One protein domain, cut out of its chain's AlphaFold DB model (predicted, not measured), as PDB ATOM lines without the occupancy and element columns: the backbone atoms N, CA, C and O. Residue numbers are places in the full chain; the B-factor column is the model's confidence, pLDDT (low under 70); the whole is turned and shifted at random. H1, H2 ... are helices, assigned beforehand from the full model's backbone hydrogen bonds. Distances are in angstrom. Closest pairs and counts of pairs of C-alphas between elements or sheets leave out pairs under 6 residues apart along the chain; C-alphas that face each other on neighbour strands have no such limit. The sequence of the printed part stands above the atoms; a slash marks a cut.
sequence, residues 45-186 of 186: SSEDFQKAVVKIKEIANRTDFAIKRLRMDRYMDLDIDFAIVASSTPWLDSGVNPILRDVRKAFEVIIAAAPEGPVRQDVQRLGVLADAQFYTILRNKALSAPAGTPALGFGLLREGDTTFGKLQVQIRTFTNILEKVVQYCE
ATOM      1  N   SER A  45      56.326  85.388   3.169       64.31
ATOM      2  CA  SER A  45      55.987  86.334   2.092       64.31
ATOM      3  C   SER A  45      55.603  85.719   0.737       64.31
ATOM      4  O   SER A  45      54.940  86.406  -0.030       64.31
ATOM      5  N   SER A  46      55.979  84.471   0.424       76.75
ATOM      6  CA  SER A  46      55.449  83.612  -0.670       76.75
ATOM      7  C   SER A  46      56.466  82.527  -1.055       76.75
ATOM      8  O   SER A  46      57.653  82.635  -0.745       76.75
ATOM      9  N   GLU A  47      56.029  81.488  -1.773       83.44
ATOM     10  CA  GLU A  47      56.933  80.497  -2.382       83.44
ATOM     11  C   GLU A  47      57.897  81.150  -3.394       83.44
ATOM     12  O   GLU A  47      59.083  80.817  -3.444       83.44
ATOM     13  N   ASP A  48      57.417  82.134  -4.158       82.62
ATOM     14  CA  ASP A  48      58.228  82.869  -5.133       82.62
ATOM     15  C   ASP A  48      59.312  83.719  -4.463       82.62
ATOM     16  O   ASP A  48      60.438  83.788  -4.962       82.62
ATOM     17  N   PHE A  49      59.022  84.295  -3.292       83.94
ATOM     18  CA  PHE A  49      60.024  84.973  -2.469       83.94
ATOM     19  C   PHE A  49      61.149  84.019  -2.051       83.94
ATOM     20  O   PHE A  49      62.327  84.335  -2.215       83.94
ATOM     21  N   GLN A  50      60.811  82.814  -1.584       84.38
ATOM     22  CA  GLN A  50      61.821  81.819  -1.209       84.38
ATOM     23  C   GLN A  50      62.676  81.401  -2.414       84.38
ATOM     24  O   GLN A  50      63.902  81.324  -2.300       84.38
ATOM     25  N   LYS A  51      62.063  81.209  -3.590       86.25
ATOM     26  CA  LYS A  51      62.789  80.936  -4.843       86.25
ATOM     27  C   LYS A  51      63.728  82.083  -5.224       86.25
ATOM     28  O   LYS A  51      64.864  81.823  -5.622       86.25
ATOM     29  N   ALA A  52      63.292  83.335  -5.074       84.88
ATOM     30  CA  ALA A  52      64.116  84.515  -5.336       84.88
ATOM     31  C   ALA A  52      65.339  84.577  -4.406       84.88
ATOM     32  O   ALA A  52      66.462  84.766  -4.875       84.88
ATOM     33  N   VAL A  53      65.150  84.330  -3.106       85.94
ATOM     34  CA  VAL A  53      66.247  84.291  -2.123       85.94
ATOM     35  C   VAL A  53      67.242  83.173  -2.442       85.94
ATOM     36  O   VAL A  53      68.451  83.407  -2.443       85.94
ATOM     37  N   VAL A  54      66.760  81.967  -2.767       88.06
ATOM     38  CA  VAL A  54      67.621  80.845  -3.187       88.06
ATOM     39  C   VAL A  54      68.420  81.216  -4.435       88.06
ATOM     40  O   VAL A  54      69.629  80.991  -4.472       88.06
ATOM     41  N   LYS A  55      67.789  81.857  -5.424       86.69
ATOM     42  CA  LYS A  55      68.474  82.289  -6.647       86.69
ATOM     43  C   LYS A  55      69.581  83.307  -6.363       86.69
ATOM     44  O   LYS A  55      70.676  83.172  -6.904       86.69
ATOM     45  N   ILE A  56      69.341  84.284  -5.484       86.62
ATOM     46  CA  ILE A  56      70.377  85.246  -5.070       86.62
ATOM     47  C   ILE A  56      71.545  84.533  -4.381       86.62
ATOM     48  O   ILE A  56      72.698  84.821  -4.702       86.62
ATOM     49  N   LYS A  57      71.272  83.564  -3.496       87.19
ATOM     50  CA  LYS A  57      72.316  82.754  -2.844       87.19
ATOM     51  C   LYS A  57      73.130  81.938  -3.849       87.19
ATOM     52  O   LYS A  57      74.354  81.923  -3.772       87.19
ATOM     53  N   GLU A  58      72.478  81.288  -4.813       86.56
ATOM     54  CA  GLU A  58      73.158  80.552  -5.888       86.56
ATOM     55  C   GLU A  58      74.095  81.461  -6.691       86.56
ATOM     56  O   GLU A  58      75.242  81.097  -6.957       86.56
ATOM     57  N   ILE A  59      73.634  82.664  -7.043       84.75
ATOM     58  CA  ILE A  59      74.426  83.642  -7.795       84.75
ATOM     59  C   ILE A  59      75.597  84.165  -6.956       84.75
ATOM     60  O   ILE A  59      76.719  84.241  -7.465       84.75
ATOM     61  N   ALA A  60      75.380  84.472  -5.675       84.88
ATOM     62  CA  ALA A  60      76.442  84.876  -4.756       84.88
ATOM     63  C   ALA A  60      77.519  83.784  -4.629       84.88
ATOM     64  O   ALA A  60      78.707  84.069  -4.785       84.88
ATOM     65  N   ASN A  61      77.108  82.521  -4.469       84.81
ATOM     66  CA  ASN A  61      78.009  81.370  -4.392       84.81
ATOM     67  C   ASN A  61      78.809  81.165  -5.682       84.81
ATOM     68  O   ASN A  61      80.019  80.947  -5.631       84.81
ATOM     69  N   ARG A  62      78.159  81.265  -6.847       81.62
ATOM     70  CA  ARG A  62      78.829  81.163  -8.153       81.62
ATOM     71  C   ARG A  62      79.870  82.270  -8.326       81.62
ATOM     72  O   ARG A  62      80.977  82.014  -8.791       81.62
ATOM     73  N   THR A  63      79.535  83.477  -7.887       79.25
ATOM     74  CA  THR A  63      80.422  84.641  -7.929       79.25
ATOM     75  C   THR A  63      81.634  84.467  -6.998       79.25
ATOM     76  O   THR A  63      82.768  84.732  -7.396       79.25
ATOM     77  N   ASP A  64      81.427  83.974  -5.774       81.88
ATOM     78  CA  ASP A  64      82.514  83.685  -4.827       81.88
ATOM     79  C   ASP A  64      83.418  82.540  -5.317       81.88
ATOM     80  O   ASP A  64      84.648  82.616  -5.235       81.88
ATOM     81  N   PHE A  65      82.826  81.503  -5.913       81.38
ATOM     82  CA  PHE A  65      83.570  80.423  -6.555       81.38
ATOM     83  C   PHE A  65      84.425  80.931  -7.720       81.38
ATOM     84  O   PHE A  65      85.601  80.575  -7.811       81.38
ATOM     85  N   ALA A  66      83.889  81.828  -8.551       75.56
ATOM     86  CA  ALA A  66      84.639  82.459  -9.631       75.56
ATOM     87  C   ALA A  66      85.844  83.259  -9.099       75.56
ATOM     88  O   ALA A  66      86.940  83.130  -9.640       75.56
ATOM     89  N   ILE A  67      85.705  84.005  -7.990       77.56
ATOM     90  CA  ILE A  67      86.845  84.684  -7.334       77.56
ATOM     91  C   ILE A  67      87.890  83.673  -6.858       77.56
ATOM     92  O   ILE A  67      89.091  83.887  -7.044       77.56
ATOM     93  N   LYS A  68      87.459  82.590  -6.202       79.56
ATOM     94  CA  LYS A  68      88.367  81.557  -5.688       79.56
ATOM     95  C   LYS A  68      89.154  80.907  -6.818       79.56
ATOM     96  O   LYS A  68      90.374  80.812  -6.715       79.56
ATOM     97  N   ARG A  69      88.487  80.538  -7.912       73.25
ATOM     98  CA  ARG A  69      89.145  79.982  -9.099       73.25
ATOM     99  C   ARG A  69      90.084  80.981  -9.754       73.25
ATOM    100  O   ARG A  69      91.215  80.623 -10.046       73.25
ATOM    101  N   LEU A  70      89.667  82.238  -9.881       69.94
ATOM    102  CA  LEU A  70      90.498  83.307 -10.425       69.94
ATOM    103  C   LEU A  70      91.811  83.483  -9.639       69.94
ATOM    104  O   LEU A  70      92.850  83.780 -10.220       69.94
ATOM    105  N   ARG A  71      91.791  83.288  -8.313       71.25
ATOM    106  CA  ARG A  71      93.004  83.325  -7.474       71.25
ATOM    107  C   ARG A  71      93.932  82.134  -7.690       71.25
ATOM    108  O   ARG A  71      95.135  82.290  -7.514       71.25
ATOM    109  N   MET A  72      93.373  80.970  -8.009       73.69
ATOM    110  CA  MET A  72      94.134  79.741  -8.247       73.69
ATOM    111  C   MET A  72      94.717  79.707  -9.662       73.69
ATOM    112  O   MET A  72      95.850  79.275  -9.840       73.69
ATOM    113  N   ASP A  73      93.966  80.201 -10.645       70.88
ATOM    114  CA  ASP A  73      94.367  80.256 -12.045       70.88
ATOM    115  C   ASP A  73      94.050  81.632 -12.645       70.88
ATOM    116  O   ASP A  73      92.903  81.975 -12.950       70.88
ATOM    117  N   ARG A  74      95.107  82.428 -12.845       64.00
ATOM    118  CA  ARG A  74      95.009  83.769 -13.436       64.00
ATOM    119  C   ARG A  74      94.716  83.741 -14.935       64.00
ATOM    120  O   ARG A  74      94.421  84.797 -15.485       64.00
ATOM    121  N   TYR A  75      94.768  82.590 -15.596       63.97
ATOM    122  CA  TYR A  75      94.522  82.446 -17.033       63.97
ATOM    123  C   TYR A  75      93.113  81.944 -17.348       63.97
ATOM    124  O   TYR A  75      92.731  81.892 -18.515       63.97
ATOM    125  N   MET A  76      92.322  81.627 -16.322       67.62
ATOM    126  CA  MET A  76      90.979  81.093 -16.495       67.62
ATOM    127  C   MET A  76      90.057  82.082 -17.214       67.62
ATOM    128  O   MET A  76      89.995  83.270 -16.868       67.62
ATOM    129  N   ASP A  77      89.314  81.583 -18.196       63.41
ATOM    130  CA  ASP A  77      88.267  82.353 -18.849       63.41
ATOM    131  C   ASP A  77      87.072  82.510 -17.900       63.41
ATOM    132  O   ASP A  77      86.389  81.544 -17.557       63.41
ATOM    133  N   LEU A  78      86.857  83.738 -17.432       66.75
ATOM    134  CA  LEU A  78      85.752  84.076 -16.541       66.75
ATOM    135  C   LEU A  78      84.465  84.351 -17.308       66.75
ATOM    136  O   LEU A  78      83.423  84.515 -16.674       66.75
ATOM    137  N   ASP A  79      84.513  84.400 -18.638       62.09
ATOM    138  CA  ASP A  79      83.340  84.702 -19.444       62.09
ATOM    139  C   ASP A  79      82.289  83.593 -19.324       62.09
ATOM    140  O   ASP A  79      81.111  83.895 -19.354       62.09
ATOM    141  N   ILE A  80      82.682  82.341 -19.048       62.22
ATOM    142  CA  ILE A  80      81.770  81.216 -18.745       62.22
ATOM    143  C   ILE A  80      81.196  81.311 -17.316       62.22
ATOM    144  O   ILE A  80      80.040  80.969 -17.037       62.22
ATOM    145  N   ASP A  81      82.003  81.775 -16.365       65.06
ATOM    146  CA  ASP A  81      81.579  81.894 -14.970       65.06
ATOM    147  C   ASP A  81      80.661  83.114 -14.765       65.06
ATOM    148  O   ASP A  81      79.719  83.029 -13.972       65.06
ATOM    149  N   PHE A  82      80.861  84.196 -15.530       62.09
ATOM    150  CA  PHE A  82      80.077  85.438 -15.489       62.09
ATOM    151  C   PHE A  82      79.056  85.598 -16.627       62.09
ATOM    152  O   PHE A  82      78.181  86.455 -16.519       62.09
ATOM    153  N   ALA A  83      79.103  84.792 -17.688       58.16
ATOM    154  CA  ALA A  83      78.168  84.783 -18.817       58.16
ATOM    155  C   ALA A  83      78.110  83.369 -19.459       58.16
ATOM    156  O   ALA A  83      78.815  82.463 -19.065       58.16
ATOM    157  N   ILE A  84      77.239  83.106 -20.434       49.97
ATOM    158  CA  ILE A  84      77.173  81.832 -21.205       49.97
ATOM    159  C   ILE A  84      76.692  80.544 -20.486       49.97
ATOM    160  O   ILE A  84      76.927  79.440 -20.965       49.97
ATOM    161  N   VAL A  85      75.883  80.618 -19.428       44.72
ATOM    162  CA  VAL A  85      74.867  79.556 -19.253       44.72
ATOM    163  C   VAL A  85      73.519  80.230 -19.320       44.72
ATOM    164  O   VAL A  85      73.016  80.758 -18.327       44.72
ATOM    165  N   ALA A  86      72.970  80.279 -20.536       45.41
ATOM    166  CA  ALA A  86      71.548  80.498 -20.714       45.41
ATOM    167  C   ALA A  86      70.842  79.504 -19.789       45.41
ATOM    168  O   ALA A  86      71.059  78.298 -19.892       45.41
ATOM    169  N   SER A  87      70.084  80.023 -18.823       41.47
ATOM    170  CA  SER A  87      69.209  79.200 -17.991       41.47
ATOM    171  C   SER A  87      68.482  78.198 -18.894       41.47
ATOM    172  O   SER A  87      67.934  78.597 -19.924       41.47
ATOM    173  N   SER A  88      68.487  76.916 -18.520       43.03
ATOM    174  CA  SER A  88      67.800  75.832 -19.243       43.03
ATOM    175  C   SER A  88      66.291  76.067 -19.389       43.03
ATOM    176  O   SER A  88      65.622  75.392 -20.166       43.03
ATOM    177  N   THR A  89      65.766  77.060 -18.676       47.78
ATOM    178  CA  THR A  89      64.414  77.601 -18.767       47.78
ATOM    179  C   THR A  89      64.473  79.057 -19.260       47.78
ATOM    180  O   THR A  89      64.634  79.987 -18.462       47.78
ATOM    181  N   PRO A  90      64.396  79.300 -20.580       45.91
ATOM    182  CA  PRO A  90      64.439  80.643 -21.146       45.91
ATOM    183  C   PRO A  90      63.059  81.308 -21.057       45.91
ATOM    184  O   PRO A  90      62.168  81.043 -21.854       45.91
ATOM    185  N   TRP A  91      62.871  82.207 -20.093       53.25
ATOM    186  CA  TRP A  91      61.632  82.987 -19.921       53.25
ATOM    187  C   TRP A  91      61.734  84.396 -20.529       53.25
ATOM    188  O   TRP A  91      61.666  85.389 -19.806       53.25
ATOM    189  N   LEU A  92      61.866  84.445 -21.857       43.91
ATOM    190  CA  LEU A  92      61.941  85.622 -22.742       43.91
ATOM    191  C   LEU A  92      63.326  86.264 -22.961       43.91
ATOM    192  O   LEU A  92      63.982  86.753 -22.043       43.91
ATOM    193  N   ASP A  93      63.664  86.245 -24.251       46.69
ATOM    194  CA  ASP A  93      64.456  87.138 -25.096       46.69
ATOM    195  C   ASP A  93      65.923  87.511 -24.833       46.69
ATOM    196  O   ASP A  93      66.431  87.676 -23.724       46.69
ATOM    197  N   SER A  94      66.592  87.616 -25.983       48.75
ATOM    198  CA  SER A  94      68.020  87.722 -26.245       48.75
ATOM    199  C   SER A  94      68.598  89.106 -25.941       48.75
ATOM    200  O   SER A  94      68.116  90.112 -26.455       48.75
ATOM    201  N   GLY A  95      69.699  89.148 -25.183       51.94
ATOM    202  CA  GLY A  95      70.600  90.307 -25.120       51.94
ATOM    203  C   GLY A  95      71.121  90.653 -23.725       51.94
ATOM    204  O   GLY A  95      72.189  91.247 -23.605       51.94
ATOM    205  N   VAL A  96      70.412  90.261 -22.661       57.31
ATOM    206  CA  VAL A  96      70.821  90.534 -21.272       57.31
ATOM    207  C   VAL A  96      71.517  89.313 -20.675       57.31
ATOM    208  O   VAL A  96      71.054  88.183 -20.829       57.31
ATOM    209  N   ASN A  97      72.630  89.540 -19.973       70.25
ATOM    210  CA  ASN A  97      73.356  88.498 -19.252       70.25
ATOM    211  C   ASN A  97      72.402  87.721 -18.306       70.25
ATOM    212  O   ASN A  97      71.668  88.360 -17.545       70.25
ATOM    213  N   PRO A  98      72.400  86.372 -18.325       73.50
ATOM    214  CA  PRO A  98      71.444  85.566 -17.564       73.50
ATOM    215  C   PRO A  98      71.539  85.795 -16.051       73.50
ATOM    216  O   PRO A  98      70.508  85.816 -15.387       73.50
ATOM    217  N   ILE A  99      72.742  86.046 -15.518       76.69
ATOM    218  CA  ILE A  99      72.940  86.359 -14.096       76.69
ATOM    219  C   ILE A  99      72.237  87.670 -13.753       76.69
ATOM    220  O   ILE A  99      71.445  87.717 -12.818       76.69
ATOM    221  N   LEU A 100      72.475  88.723 -14.537       78.69
ATOM    222  CA  LEU A 100      71.868  90.034 -14.307       78.69
ATOM    223  C   LEU A 100      70.338  89.974 -14.386       78.69
ATOM    224  O   LEU A 100      69.643  90.573 -13.571       78.69
ATOM    225  N   ARG A 101      69.809  89.224 -15.355       78.81
ATOM    226  CA  ARG A 101      68.367  89.013 -15.503       78.81
ATOM    227  C   ARG A 101      67.771  88.324 -14.275       78.81
ATOM    228  O   ARG A 101      66.747  88.773 -13.769       78.81
ATOM    229  N   ASP A 102      68.397  87.243 -13.820       82.69
ATOM    230  CA  ASP A 102      67.908  86.467 -12.682       82.69
ATOM    231  C   ASP A 102      68.013  87.277 -11.376       82.69
ATOM    232  O   ASP A 102      67.092  87.238 -10.563       82.69
ATOM    233  N   VAL A 103      69.066  88.092 -11.220       85.56
ATOM    234  CA  VAL A 103      69.191  89.064 -10.123       85.56
ATOM    235  C   VAL A 103      68.048  90.075 -10.160       85.56
ATOM    236  O   VAL A 103      67.337  90.199  -9.169       85.56
ATOM    237  N   ARG A 104      67.801  90.752 -11.288       86.44
ATOM    238  CA  ARG A 104      66.719  91.748 -11.406       86.44
ATOM    239  C   ARG A 104      65.353  91.177 -11.044       86.44
ATOM    240  O   ARG A 104      64.665  91.753 -10.209       86.44
ATOM    241  N   LYS A 105      65.002  90.014 -11.605       85.06
ATOM    242  CA  LYS A 105      63.736  89.335 -11.289       85.06
ATOM    243  C   LYS A 105      63.644  88.964  -9.808       85.06
ATOM    244  O   LYS A 105      62.597  89.145  -9.196       85.06
ATOM    245  N   ALA A 106      64.731  88.471  -9.211       85.44
ATOM    246  CA  ALA A 106      64.744  88.157  -7.786       85.44
ATOM    247  C   ALA A 106      64.554  89.416  -6.924       85.44
ATOM    248  O   ALA A 106      63.763  89.399  -5.984       85.44
ATOM    249  N   PHE A 107      65.216  90.520  -7.273       86.56
ATOM    250  CA  PHE A 107      65.030  91.801  -6.598       86.56
ATOM    251  C   PHE A 107      63.594  92.312  -6.718       86.56
ATOM    252  O   PHE A 107      63.043  92.730  -5.709       86.56
ATOM    253  N   GLU A 108      62.957  92.242  -7.889       87.38
ATOM    254  CA  GLU A 108      61.551  92.647  -8.066       87.38
ATOM    255  C   GLU A 108      60.615  91.915  -7.092       87.38
ATOM    256  O   GLU A 108      59.813  92.552  -6.406       87.38
ATOM    257  N   VAL A 109      60.768  90.591  -6.970       86.75
ATOM    258  CA  VAL A 109      59.974  89.769  -6.044       86.75
ATOM    259  C   VAL A 109      60.253  90.142  -4.583       86.75
ATOM    260  O   VAL A 109      59.322  90.299  -3.793       86.75
ATOM    261  N   ILE A 110      61.523  90.332  -4.213       86.38
ATOM    262  CA  ILE A 110      61.918  90.693  -2.841       86.38
ATOM    263  C   ILE A 110      61.426  92.101  -2.476       86.38
ATOM    264  O   ILE A 110      60.942  92.318  -1.368       86.38
ATOM    265  N   ILE A 111      61.492  93.056  -3.406       87.31
ATOM    266  CA  ILE A 111      60.995  94.429  -3.231       87.31
ATOM    267  C   ILE A 111      59.479  94.431  -3.029       87.31
ATOM    268  O   ILE A 111      58.986  95.140  -2.151       87.31
ATOM    269  N   ALA A 112      58.745  93.631  -3.810       86.06
ATOM    270  CA  ALA A 112      57.298  93.494  -3.671       86.06
ATOM    271  C   ALA A 112      56.902  92.893  -2.309       86.06
ATOM    272  O   ALA A 112      55.907  93.312  -1.718       86.06
ATOM    273  N   ALA A 113      57.703  91.960  -1.790       85.25
ATOM    274  CA  ALA A 113      57.514  91.353  -0.473       85.25
ATOM    275  C   ALA A 113      57.947  92.257   0.699       85.25
ATOM    276  O   ALA A 113      57.489  92.066   1.827       85.25
ATOM    277  N   ALA A 114      58.833  93.230   0.463       84.44
ATOM    278  CA  ALA A 114      59.353  94.100   1.509       84.44
ATOM    279  C   ALA A 114      58.266  95.053   2.050       84.44
ATOM    280  O   ALA A 114      57.502  95.624   1.262       84.44
ATOM    281  N   PRO A 115      58.211  95.286   3.377       82.50
ATOM    282  CA  PRO A 115      57.281  96.247   3.959       82.50
ATOM    283  C   PRO A 115      57.579  97.665   3.453       82.50
ATOM    284  O   PRO A 115      58.739  98.030   3.245       82.50
ATOM    285  N   GLU A 116      56.527  98.464   3.270       78.25
ATOM    286  CA  GLU A 116      56.651  99.882   2.913       78.25
ATOM    287  C   GLU A 116      57.569 100.621   3.898       78.25
ATOM    288  O   GLU A 116      57.531 100.390   5.110       78.25
ATOM    289  N   GLY A 117      58.389 101.533   3.376       81.00
ATOM    290  CA  GLY A 117      59.310 102.346   4.169       81.00
ATOM    291  C   GLY A 117      60.787 101.990   3.952       81.00
ATOM    292  O   GLY A 117      61.175 101.626   2.838       81.00
ATOM    293  N   PRO A 118      61.647 102.135   4.980       82.44
ATOM    294  CA  PRO A 118      63.097 102.145   4.792       82.44
ATOM    295  C   PRO A 118      63.652 100.809   4.280       82.44
ATOM    296  O   PRO A 118      64.612 100.808   3.525       82.44
ATOM    297  N   VAL A 119      63.027  99.678   4.628       84.38
ATOM    298  CA  VAL A 119      63.466  98.343   4.178       84.38
ATOM    299  C   VAL A 119      63.318  98.192   2.673       84.38
ATOM    300  O   VAL A 119      64.264  97.807   1.994       84.38
ATOM    301  N   ARG A 120      62.146  98.534   2.131       86.00
ATOM    302  CA  ARG A 120      61.912  98.467   0.689       86.00
ATOM    303  C   ARG A 120      62.853  99.398  -0.075       86.00
ATOM    304  O   ARG A 120      63.409  98.979  -1.086       86.00
ATOM    305  N   GLN A 121      63.074 100.611   0.434       85.12
ATOM    306  CA  GLN A 121      64.009 101.572  -0.162       85.12
ATOM    307  C   GLN A 121      65.449 101.042  -0.172       85.12
ATOM    308  O   GLN A 121      66.119 101.113  -1.202       85.12
ATOM    309  N   ASP A 122      65.903 100.456   0.939       85.62
ATOM    310  CA  ASP A 122      67.234  99.857   1.051       85.62
ATOM    311  C   ASP A 122      67.399  98.681   0.066       85.62
ATOM    312  O   ASP A 122      68.400  98.605  -0.649       85.62
ATOM    313  N   VAL A 123      66.398  97.798  -0.057       86.75
ATOM    314  CA  VAL A 123      66.424  96.667  -1.006       86.75
ATOM    315  C   VAL A 123      66.396  97.147  -2.462       86.75
ATOM    316  O   VAL A 123      67.171  96.657  -3.286       86.75
ATOM    317  N   GLN A 124      65.559  98.134  -2.794       87.69
ATOM    318  CA  GLN A 124      65.540  98.760  -4.122       87.69
ATOM    319  C   GLN A 124      66.904  99.359  -4.467       87.69
ATOM    320  O   GLN A 124      67.409  99.180  -5.577       87.69
ATOM    321  N   ARG A 125      67.544 100.023  -3.497       85.50
ATOM    322  CA  ARG A 125      68.880 100.593  -3.665       85.50
ATOM    323  C   ARG A 125      69.934  99.518  -3.890       85.50
ATOM    324  O   ARG A 125      70.762  99.670  -4.787       85.50
ATOM    325  N   LEU A 126      69.896  98.431  -3.120       88.62
ATOM    326  CA  LEU A 126      70.781  97.285  -3.323       88.62
ATOM    327  C   LEU A 126      70.613  96.697  -4.732       88.62
ATOM    328  O   LEU A 126      71.618  96.346  -5.342       88.62
ATOM    329  N   GLY A 127      69.399  96.686  -5.290       86.50
ATOM    330  CA  GLY A 127      69.150  96.257  -6.671       86.50
ATOM    331  C   GLY A 127      69.845  97.149  -7.700       86.50
ATOM    332  O   GLY A 127      70.572  96.661  -8.564       86.50
ATOM    333  N   VAL A 128      69.713  98.471  -7.557       87.12
ATOM    334  CA  VAL A 128      70.397  99.448  -8.427       87.12
ATOM    335  C   VAL A 128      71.922  99.327  -8.315       87.12
ATOM    336  O   VAL A 128      72.630  99.374  -9.324       87.12
ATOM    337  N   LEU A 129      72.442  99.156  -7.096       86.94
ATOM    338  CA  LEU A 129      73.873  98.968  -6.862       86.94
ATOM    339  C   LEU A 129      74.375  97.648  -7.458       86.94
ATOM    340  O   LEU A 129      75.453  97.639  -8.051       86.94
ATOM    341  N   ALA A 130      73.611  96.558  -7.338       86.38
ATOM    342  CA  ALA A 130      73.950  95.262  -7.922       86.38
ATOM    343  C   ALA A 130      74.081  95.374  -9.446       86.38
ATOM    344  O   ALA A 130      75.095  94.959 -10.006       86.38
ATOM    345  N   ASP A 131      73.109  96.013 -10.097       84.81
ATOM    346  CA  ASP A 131      73.112  96.269 -11.537       84.81
ATOM    347  C   ASP A 131      74.335  97.083 -11.979       84.81
ATOM    348  O   ASP A 131      75.086  96.675 -12.870       84.81
ATOM    349  N   ALA A 132      74.566  98.235 -11.341       82.25
ATOM    350  CA  ALA A 132      75.685  99.115 -11.669       82.25
ATOM    351  C   ALA A 132      77.038  98.413 -11.468       82.25
ATOM    352  O   ALA A 132      77.951  98.528 -12.299       82.25
ATOM    353  N   GLN A 133      77.160  97.644 -10.385       85.25
ATOM    354  CA  GLN A 133      78.363  96.891 -10.072       85.25
ATOM    355  C   GLN A 133      78.595  95.758 -11.078       85.25
ATOM    356  O   GLN A 133      79.726  95.567 -11.528       85.25
ATOM    357  N   PHE A 134      77.542  95.058 -11.501       83.00
ATOM    358  CA  PHE A 134      77.640  94.000 -12.502       83.00
ATOM    359  C   PHE A 134      78.087  94.540 -13.866       83.00
ATOM    360  O   PHE A 134      79.017  94.006 -14.470       83.00
ATOM    361  N   TYR A 135      77.529  95.664 -14.330       79.62
ATOM    362  CA  TYR A 135      78.017  96.319 -15.551       79.62
ATOM    363  C   TYR A 135      79.467  96.796 -15.435       79.62
ATOM    364  O   TYR A 135      80.203  96.788 -16.423       79.62
ATOM    365  N   THR A 136      79.894  97.200 -14.239       80.69
ATOM    366  CA  THR A 136      81.288  97.578 -13.983       80.69
ATOM    367  C   THR A 136      82.226  96.377 -14.127       80.69
ATOM    368  O   THR A 136      83.301  96.522 -14.709       80.69
ATOM    369  N   ILE A 137      81.803  95.190 -13.675       78.81
ATOM    370  CA  ILE A 137      82.531  93.927 -13.877       78.81
ATOM    371  C   ILE A 137      82.621  93.597 -15.372       78.81
ATOM    372  O   ILE A 137      83.720  93.360 -15.865       78.81
ATOM    373  N   LEU A 138      81.506  93.667 -16.113       75.19
ATOM    374  CA  LEU A 138      81.472  93.385 -17.560       75.19
ATOM    375  C   LEU A 138      82.382  94.303 -18.388       75.19
ATOM    376  O   LEU A 138      82.907  93.898 -19.420       75.19
ATOM    377  N   ARG A 139      82.577  95.548 -17.949       72.19
ATOM    378  CA  ARG A 139      83.459  96.521 -18.616       72.19
ATOM    379  C   ARG A 139      84.924  96.393 -18.197       72.19
ATOM    380  O   ARG A 139      85.770  97.124 -18.717       72.19
ATOM    381  N   ASN A 140      85.242  95.519 -17.242       72.88
ATOM    382  CA  ASN A 140      86.608  95.336 -16.785       72.88
ATOM    383  C   ASN A 140      87.408  94.514 -17.804       72.88
ATOM    384  O   ASN A 140      87.074  93.375 -18.114       72.88
ATOM    385  N   LYS A 141      88.523  95.082 -18.272       69.31
ATOM    386  CA  LYS A 141      89.419  94.467 -19.263       69.31
ATOM    387  C   LYS A 141      90.068  93.155 -18.801       69.31
ATOM    388  O   LYS A 141      90.593  92.426 -19.629       69.31
ATOM    389  N   ALA A 142      90.064  92.863 -17.501       68.12
ATOM    390  CA  ALA A 142      90.555  91.597 -16.964       68.12
ATOM    391  C   ALA A 142      89.512  90.465 -17.022       68.12
ATOM    392  O   ALA A 142      89.859  89.330 -16.690       68.12
ATOM    393  N   LEU A 143      88.257  90.745 -17.400       68.56
ATOM    394  CA  LEU A 143      87.189  89.744 -17.418       68.56
ATOM    395  C   LEU A 143      87.380  88.731 -18.556       68.56
ATOM    396  O   LEU A 143      87.476  87.540 -18.276       68.56
ATOM    397  N   SER A 144      87.532  89.202 -19.795       60.09
ATOM    398  CA  SER A 144      87.726  88.362 -20.981       60.09
ATOM    399  C   SER A 144      88.913  88.827 -21.822       60.09
ATOM    400  O   SER A 144      89.233  90.019 -21.892       60.09
ATOM    401  N   ALA A 145      89.595  87.869 -22.449       53.97
ATOM    402  CA  ALA A 145      90.654  88.167 -23.402       53.97
ATOM    403  C   ALA A 145      90.017  88.680 -24.704       53.97
ATOM    404  O   ALA A 145      89.104  88.030 -25.216       53.97
ATOM    405  N   PRO A 146      90.476  89.804 -25.284       54.06
ATOM    406  CA  PRO A 146      90.024  90.206 -26.611       54.06
ATOM    407  C   PRO A 146      90.277  89.075 -27.616       54.06
ATOM    408  O   PRO A 146      91.346  88.456 -27.586       54.06
ATOM    409  N   ALA A 147      89.318  88.810 -28.508       49.09
ATOM    410  CA  ALA A 147      89.451  87.772 -29.528       49.09
ATOM    411  C   ALA A 147      90.774  87.934 -30.306       49.09
ATOM    412  O   ALA A 147      91.088  89.022 -30.785       49.09
ATOM    413  N   GLY A 148      91.567  86.859 -30.394       51.53
ATOM    414  CA  GLY A 148      92.889  86.873 -31.034       51.53
ATOM    415  C   GLY A 148      94.062  87.279 -30.130       51.53
ATOM    416  O   GLY A 148      95.195  87.321 -30.604       51.53
ATOM    417  N   THR A 149      93.837  87.544 -28.838       55.00
ATOM    418  CA  THR A 149      94.922  87.817 -27.878       55.00
ATOM    419  C   THR A 149      95.597  86.506 -27.454       55.00
ATOM    420  O   THR A 149      94.916  85.627 -26.922       55.00
ATOM    421  N   PRO A 150      96.923  86.347 -27.631       57.69
ATOM    422  CA  PRO A 150      97.645  85.178 -27.133       57.69
ATOM    423  C   PRO A 150      97.473  85.043 -25.615       57.69
ATOM    424  O   PRO A 150      97.553  86.045 -24.903       57.69
ATOM    425  N   ALA A 151      97.311  83.819 -25.101       57.66
ATOM    426  CA  ALA A 151      97.114  83.555 -23.667       57.66
ATOM    427  C   ALA A 151      98.166  84.242 -22.762       57.66
ATOM    428  O   ALA A 151      97.835  84.728 -21.682       57.66
ATOM    429  N   LEU A 152      99.409  84.373 -23.242       53.56
ATOM    430  CA  LEU A 152     100.501  85.097 -22.573       53.56
ATOM    431  C   LEU A 152     100.259  86.618 -22.459       53.56
ATOM    432  O   LEU A 152     100.554  87.210 -21.426       53.56
ATOM    433  N   GLY A 153      99.685  87.259 -23.484       54.12
ATOM    434  CA  GLY A 153      99.365  88.695 -23.473       54.12
ATOM    435  C   GLY A 153      98.193  89.044 -22.551       54.12
ATOM    436  O   GLY A 153      98.165  90.114 -21.944       54.12
ATOM    437  N   PHE A 154      97.248  88.117 -22.390       57.38
ATOM    438  CA  PHE A 154      96.164  88.241 -21.416       57.38
ATOM    439  C   PHE A 154      96.633  87.969 -19.979       57.38
ATOM    440  O   PHE A 154      96.218  88.669 -19.054       57.38
ATOM    441  N   GLY A 155      97.569  87.026 -19.812       52.81
ATOM    442  CA  GLY A 155      98.334  86.845 -18.579       52.81
ATOM    443  C   GLY A 155      98.971  88.145 -18.104       52.81
ATOM    444  O   GLY A 155      98.705  88.565 -16.986       52.81
ATOM    445  N   LEU A 156      99.683  88.851 -18.988       55.88
ATOM    446  CA  LEU A 156     100.326  90.141 -18.695       55.88
ATOM    447  C   LEU A 156      99.333  91.251 -18.283       55.88
ATOM    448  O   LEU A 156      99.615  92.048 -17.388       55.88
ATOM    449  N   LEU A 157      98.132  91.295 -18.878       57.06
ATOM    450  CA  LEU A 157      97.065  92.233 -18.482       57.06
ATOM    451  C   LEU A 157      96.525  91.963 -17.066       57.06
ATOM    452  O   LEU A 157      96.096  92.898 -16.381       57.06
ATOM    453  N   ARG A 158      96.547  90.698 -16.629       59.75
ATOM    454  CA  ARG A 158      96.193  90.268 -15.267       59.75
ATOM    455  C   ARG A 158      97.397  90.242 -14.307       59.75
ATOM    456  O   ARG A 158      97.183  90.295 -13.100       59.75
ATOM    457  N   GLU A 159      98.634  90.207 -14.808       55.41
ATOM    458  CA  GLU A 159      99.880  90.389 -14.037       55.41
ATOM    459  C   GLU A 159     100.103  91.843 -13.633       55.41
ATOM    460  O   GLU A 159     100.752  92.111 -12.626       55.41
ATOM    461  N   GLY A 160      99.510  92.796 -14.358       59.78
ATOM    462  CA  GLY A 160      99.286  94.128 -13.817       59.78
ATOM    463  C   GLY A 160      98.369  94.030 -12.595       59.78
ATOM    464  O   GLY A 160      97.149  94.137 -12.739       59.78
ATOM    465  N   ASP A 161      98.949  93.855 -11.400       60.31
ATOM    466  CA  ASP A 161      98.263  93.623 -10.114       60.31
ATOM    467  C   ASP A 161      97.081  94.579  -9.876       60.31
ATOM    468  O   ASP A 161      96.079  94.236  -9.244       60.31
ATOM    469  N   THR A 162      97.158  95.785 -10.436       68.75
ATOM    470  CA  THR A 162      96.127  96.815 -10.315       68.75
ATOM    471  C   THR A 162      94.833  96.498 -11.068       68.75
ATOM    472  O   THR A 162      93.760  96.802 -10.552       68.75
ATOM    473  N   THR A 163      94.874  95.891 -12.256       70.75
ATOM    474  CA  THR A 163      93.658  95.589 -13.040       70.75
ATOM    475  C   THR A 163      92.958  94.352 -12.489       70.75
ATOM    476  O   THR A 163      91.737  94.337 -12.312       70.75
ATOM    477  N   PHE A 164      93.748  93.344 -12.129       70.56
ATOM    478  CA  PHE A 164      93.264  92.110 -11.528       70.56
ATOM    479  C   PHE A 164      92.726  92.323 -10.108       70.56
ATOM    480  O   PHE A 164      91.625  91.873  -9.785       70.56
ATOM    481  N   GLY A 165      93.440  93.093  -9.280       75.62
ATOM    482  CA  GLY A 165      92.963  93.500  -7.960       75.62
ATOM    483  C   GLY A 165      91.647  94.278  -8.039       75.62
ATOM    484  O   GLY A 165      90.724  94.005  -7.272       75.62
ATOM    485  N   LYS A 166      91.502  95.180  -9.023       81.44
ATOM    486  CA  LYS A 166      90.236  95.891  -9.277       81.44
ATOM    487  C   LYS A 166      89.099  94.938  -9.634       81.44
ATOM    488  O   LYS A 166      88.015  95.097  -9.084       81.44
ATOM    489  N   LEU A 167      89.331  93.949 -10.501       78.88
ATOM    490  CA  LEU A 167      88.314  92.949 -10.841       78.88
ATOM    491  C   LEU A 167      87.874  92.163  -9.597       78.88
ATOM    492  O   LEU A 167      86.680  92.053  -9.338       78.88
ATOM    493  N   GLN A 168      88.815  91.699  -8.769       80.62
ATOM    494  CA  GLN A 168      88.477  91.000  -7.523       80.62
ATOM    495  C   GLN A 168      87.653  91.866  -6.563       80.62
ATOM    496  O   GLN A 168      86.672  91.390  -5.992       80.62
ATOM    497  N   VAL A 169      88.030  93.136  -6.386       84.94
ATOM    498  CA  VAL A 169      87.286  94.085  -5.542       84.94
ATOM    499  C   VAL A 169      85.885  94.327  -6.100       84.94
ATOM    500  O   VAL A 169      84.922  94.377  -5.334       84.94
ATOM    501  N   GLN A 170      85.753  94.444  -7.419       85.62
ATOM    502  CA  GLN A 170      84.468  94.662  -8.070       85.62
ATOM    503  C   GLN A 170      83.538  93.461  -7.907       85.62
ATOM    504  O   GLN A 170      82.374  93.638  -7.550       85.62
ATOM    505  N   ILE A 171      84.056  92.252  -8.120       84.06
ATOM    506  CA  ILE A 171      83.294  91.021  -7.943       84.06
ATOM    507  C   ILE A 171      82.890  90.850  -6.472       84.06
ATOM    508  O   ILE A 171      81.729  90.588  -6.179       84.06
ATOM    509  N   ARG A 172      83.810  91.082  -5.529       86.50
ATOM    510  CA  ARG A 172      83.510  90.992  -4.093       86.50
ATOM    511  C   ARG A 172      82.461  92.012  -3.659       86.50
ATOM    512  O   ARG A 172      81.596  91.692  -2.856       86.50
ATOM    513  N   THR A 173      82.517  93.228  -4.199       87.44
ATOM    514  CA  THR A 173      81.487  94.246  -3.951       87.44
ATOM    515  C   THR A 173      80.117  93.758  -4.416       87.44
ATOM    516  O   THR A 173      79.148  93.917  -3.682       87.44
ATOM    517  N   PHE A 174      80.036  93.120  -5.587       88.00
ATOM    518  CA  PHE A 174      78.793  92.524  -6.076       88.00
ATOM    519  C   PHE A 174      78.285  91.416  -5.145       88.00
ATOM    520  O   PHE A 174      77.132  91.470  -4.727       88.00
ATOM    521  N   THR A 175      79.146  90.482  -4.729       88.12
ATOM    522  CA  THR A 175      78.779  89.435  -3.757       88.12
ATOM    523  C   THR A 175      78.258  90.028  -2.446       88.12
ATOM    524  O   THR A 175      77.191  89.639  -1.986       88.12
ATOM    525  N   ASN A 176      78.940  91.035  -1.890       89.25
ATOM    526  CA  ASN A 176      78.520  91.690  -0.650       89.25
ATOM    527  C   ASN A 176      77.141  92.363  -0.772       89.25
ATOM    528  O   ASN A 176      76.391  92.414   0.201       89.25
ATOM    529  N   ILE A 177      76.798  92.906  -1.947       88.69
ATOM    530  CA  ILE A 177      75.461  93.464  -2.199       88.69
ATOM    531  C   ILE A 177      74.409  92.354  -2.106       88.69
ATOM    532  O   ILE A 177      73.407  92.525  -1.414       88.69
ATOM    533  N   LEU A 178      74.654  91.213  -2.757       89.56
ATOM    534  CA  LEU A 178      73.748  90.063  -2.726       89.56
ATOM    535  C   LEU A 178      73.589  89.501  -1.306       89.56
ATOM    536  O   LEU A 178      72.469  89.238  -0.874       89.56
ATOM    537  N   GLU A 179      74.682  89.385  -0.551       89.06
ATOM    538  CA  GLU A 179      74.659  88.939   0.848       89.06
ATOM    539  C   GLU A 179      73.830  89.865   1.743       89.06
ATOM    540  O   GLU A 179      73.054  89.387   2.566       89.06
ATOM    541  N   LYS A 180      73.926  91.189   1.561       89.19
ATOM    542  CA  LYS A 180      73.102  92.139   2.326       89.19
ATOM    543  C   LYS A 180      71.613  91.972   2.058       89.19
ATOM    544  O   LYS A 180      70.816  92.074   2.983       89.19
ATOM    545  N   VAL A 181      71.225  91.693   0.816       88.00
ATOM    546  CA  VAL A 181      69.818  91.416   0.488       88.00
ATOM    547  C   VAL A 181      69.351  90.131   1.150       88.00
ATOM    548  O   VAL A 181      68.260  90.102   1.710       88.00
ATOM    549  N   VAL A 182      70.188  89.092   1.142       88.00
ATOM    550  CA  VAL A 182      69.895  87.846   1.860       88.00
ATOM    551  C   VAL A 182      69.714  88.113   3.357       88.00
ATOM    552  O   VAL A 182      68.763  87.599   3.929       88.00
ATOM    553  N   GLN A 183      70.528  88.979   3.967       87.50
ATOM    554  CA  GLN A 183      70.381  89.366   5.379       87.50
ATOM    555  C   GLN A 183      69.061  90.093   5.683       87.50
ATOM    556  O   GLN A 183      68.532  89.933   6.775       87.50
ATOM    557  N   TYR A 184      68.491  90.851   4.739       84.75
ATOM    558  CA  TYR A 184      67.131  91.394   4.892       84.75
ATOM    559  C   TYR A 184      66.048  90.303   4.824       84.75
ATOM    560  O   TYR A 184      64.938  90.521   5.305       84.75
ATOM    561  N   CYS A 185      66.337  89.158   4.202       81.94
ATOM    562  CA  CYS A 185      65.384  88.069   3.974       81.94
ATOM    563  C   CYS A 185      65.437  86.957   5.040       81.94
ATOM    564  O   CYS A 185      64.567  86.085   5.033       81.94
ATOM    565  N   GLU A 186      66.444  86.966   5.920       79.62
ATOM    566  CA  GLU A 186      66.682  85.992   7.003       79.62
ATOM    567  C   GLU A 186      66.473  86.618   8.375       79.62
ATOM    568  O   GLU A 186      65.890  85.982   9.284       79.62
TER     569      GLU A 186
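Overview. This is residues 45 to 186 of the 186 residues of the protein "Hypothetical protein" of Spumella elongata (UniProt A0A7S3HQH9). Four helices, H1, H3, H4 and H6, form an elongated up-and-down bundle, each running against the one before it; H1 touches H3, H3 touches H4, H4 touches H6 and H6 touches H1. Short H5 makes a corner with H6 at one end, small H2 packs on H1, and residues 83 to 97 make a long loop before H3. The 142 printed residues hold six named helices, H1 to H6 in order, and no named strand: all helix. The whole is compact, with a radius of gyration of the C-alphas of 16.3 A, and spans 52 by 30 by 21 A.

Along the chain. H1, residues 47 to 72, begins at C-alpha 47 (56.933, 80.497, -2.382) and is 37.7 A long. H2 is residues 79 to 82. H3, residues 98 to 113, measures 22.8 A, and H4, residues 118 to 138, 30.2 A. H5 is residues 151 to 159. H6, residues 161 to 185, measures 36.2 A and ends at C-alpha 185 (65.384, 88.069, 3.974).

Arrangement. H1 touches H3 with residues 48 to 59 alone, opposite ways at a steep tilt of 39 degrees; their closest C-alphas, Ala 52 and Ala 106, are 4.4 A apart. H3 and H4 form a helical hairpin at a shallow tilt of 5 degrees, closest at C-alphas 111 and 120, 5.7 A. H6 touches H4 at 26 degrees, C-alphas 130 and 174 being closest at 5.9 A, and H1 at 22 degrees, C-alphas 60 and 175 at 5.2 A; both tilts are shallow, opposite ways. H1 and H4 are apart. H2 touches H1, closest at C-alphas 81 and 66, 6.2 A. H5 and H6 only just touch, only at the corner, with 3 pairs of C-alphas within 8 A, the closest 158 and 164 at 5.1 A. In H1, H3, H4, H5 and H6 every O i to N i+4 pair is within hydrogen-bond range; H2 is too short for one.

Size, cuts and confidence. The farthest C-alphas, Glu 116 and Pro 150, are 52.9 A apart. The printed part has no cut; the links H2 to H3 and H4 to H5 are long. Confidence is under 70 at residues 45, 70, 74 to 96 and 141 to 162.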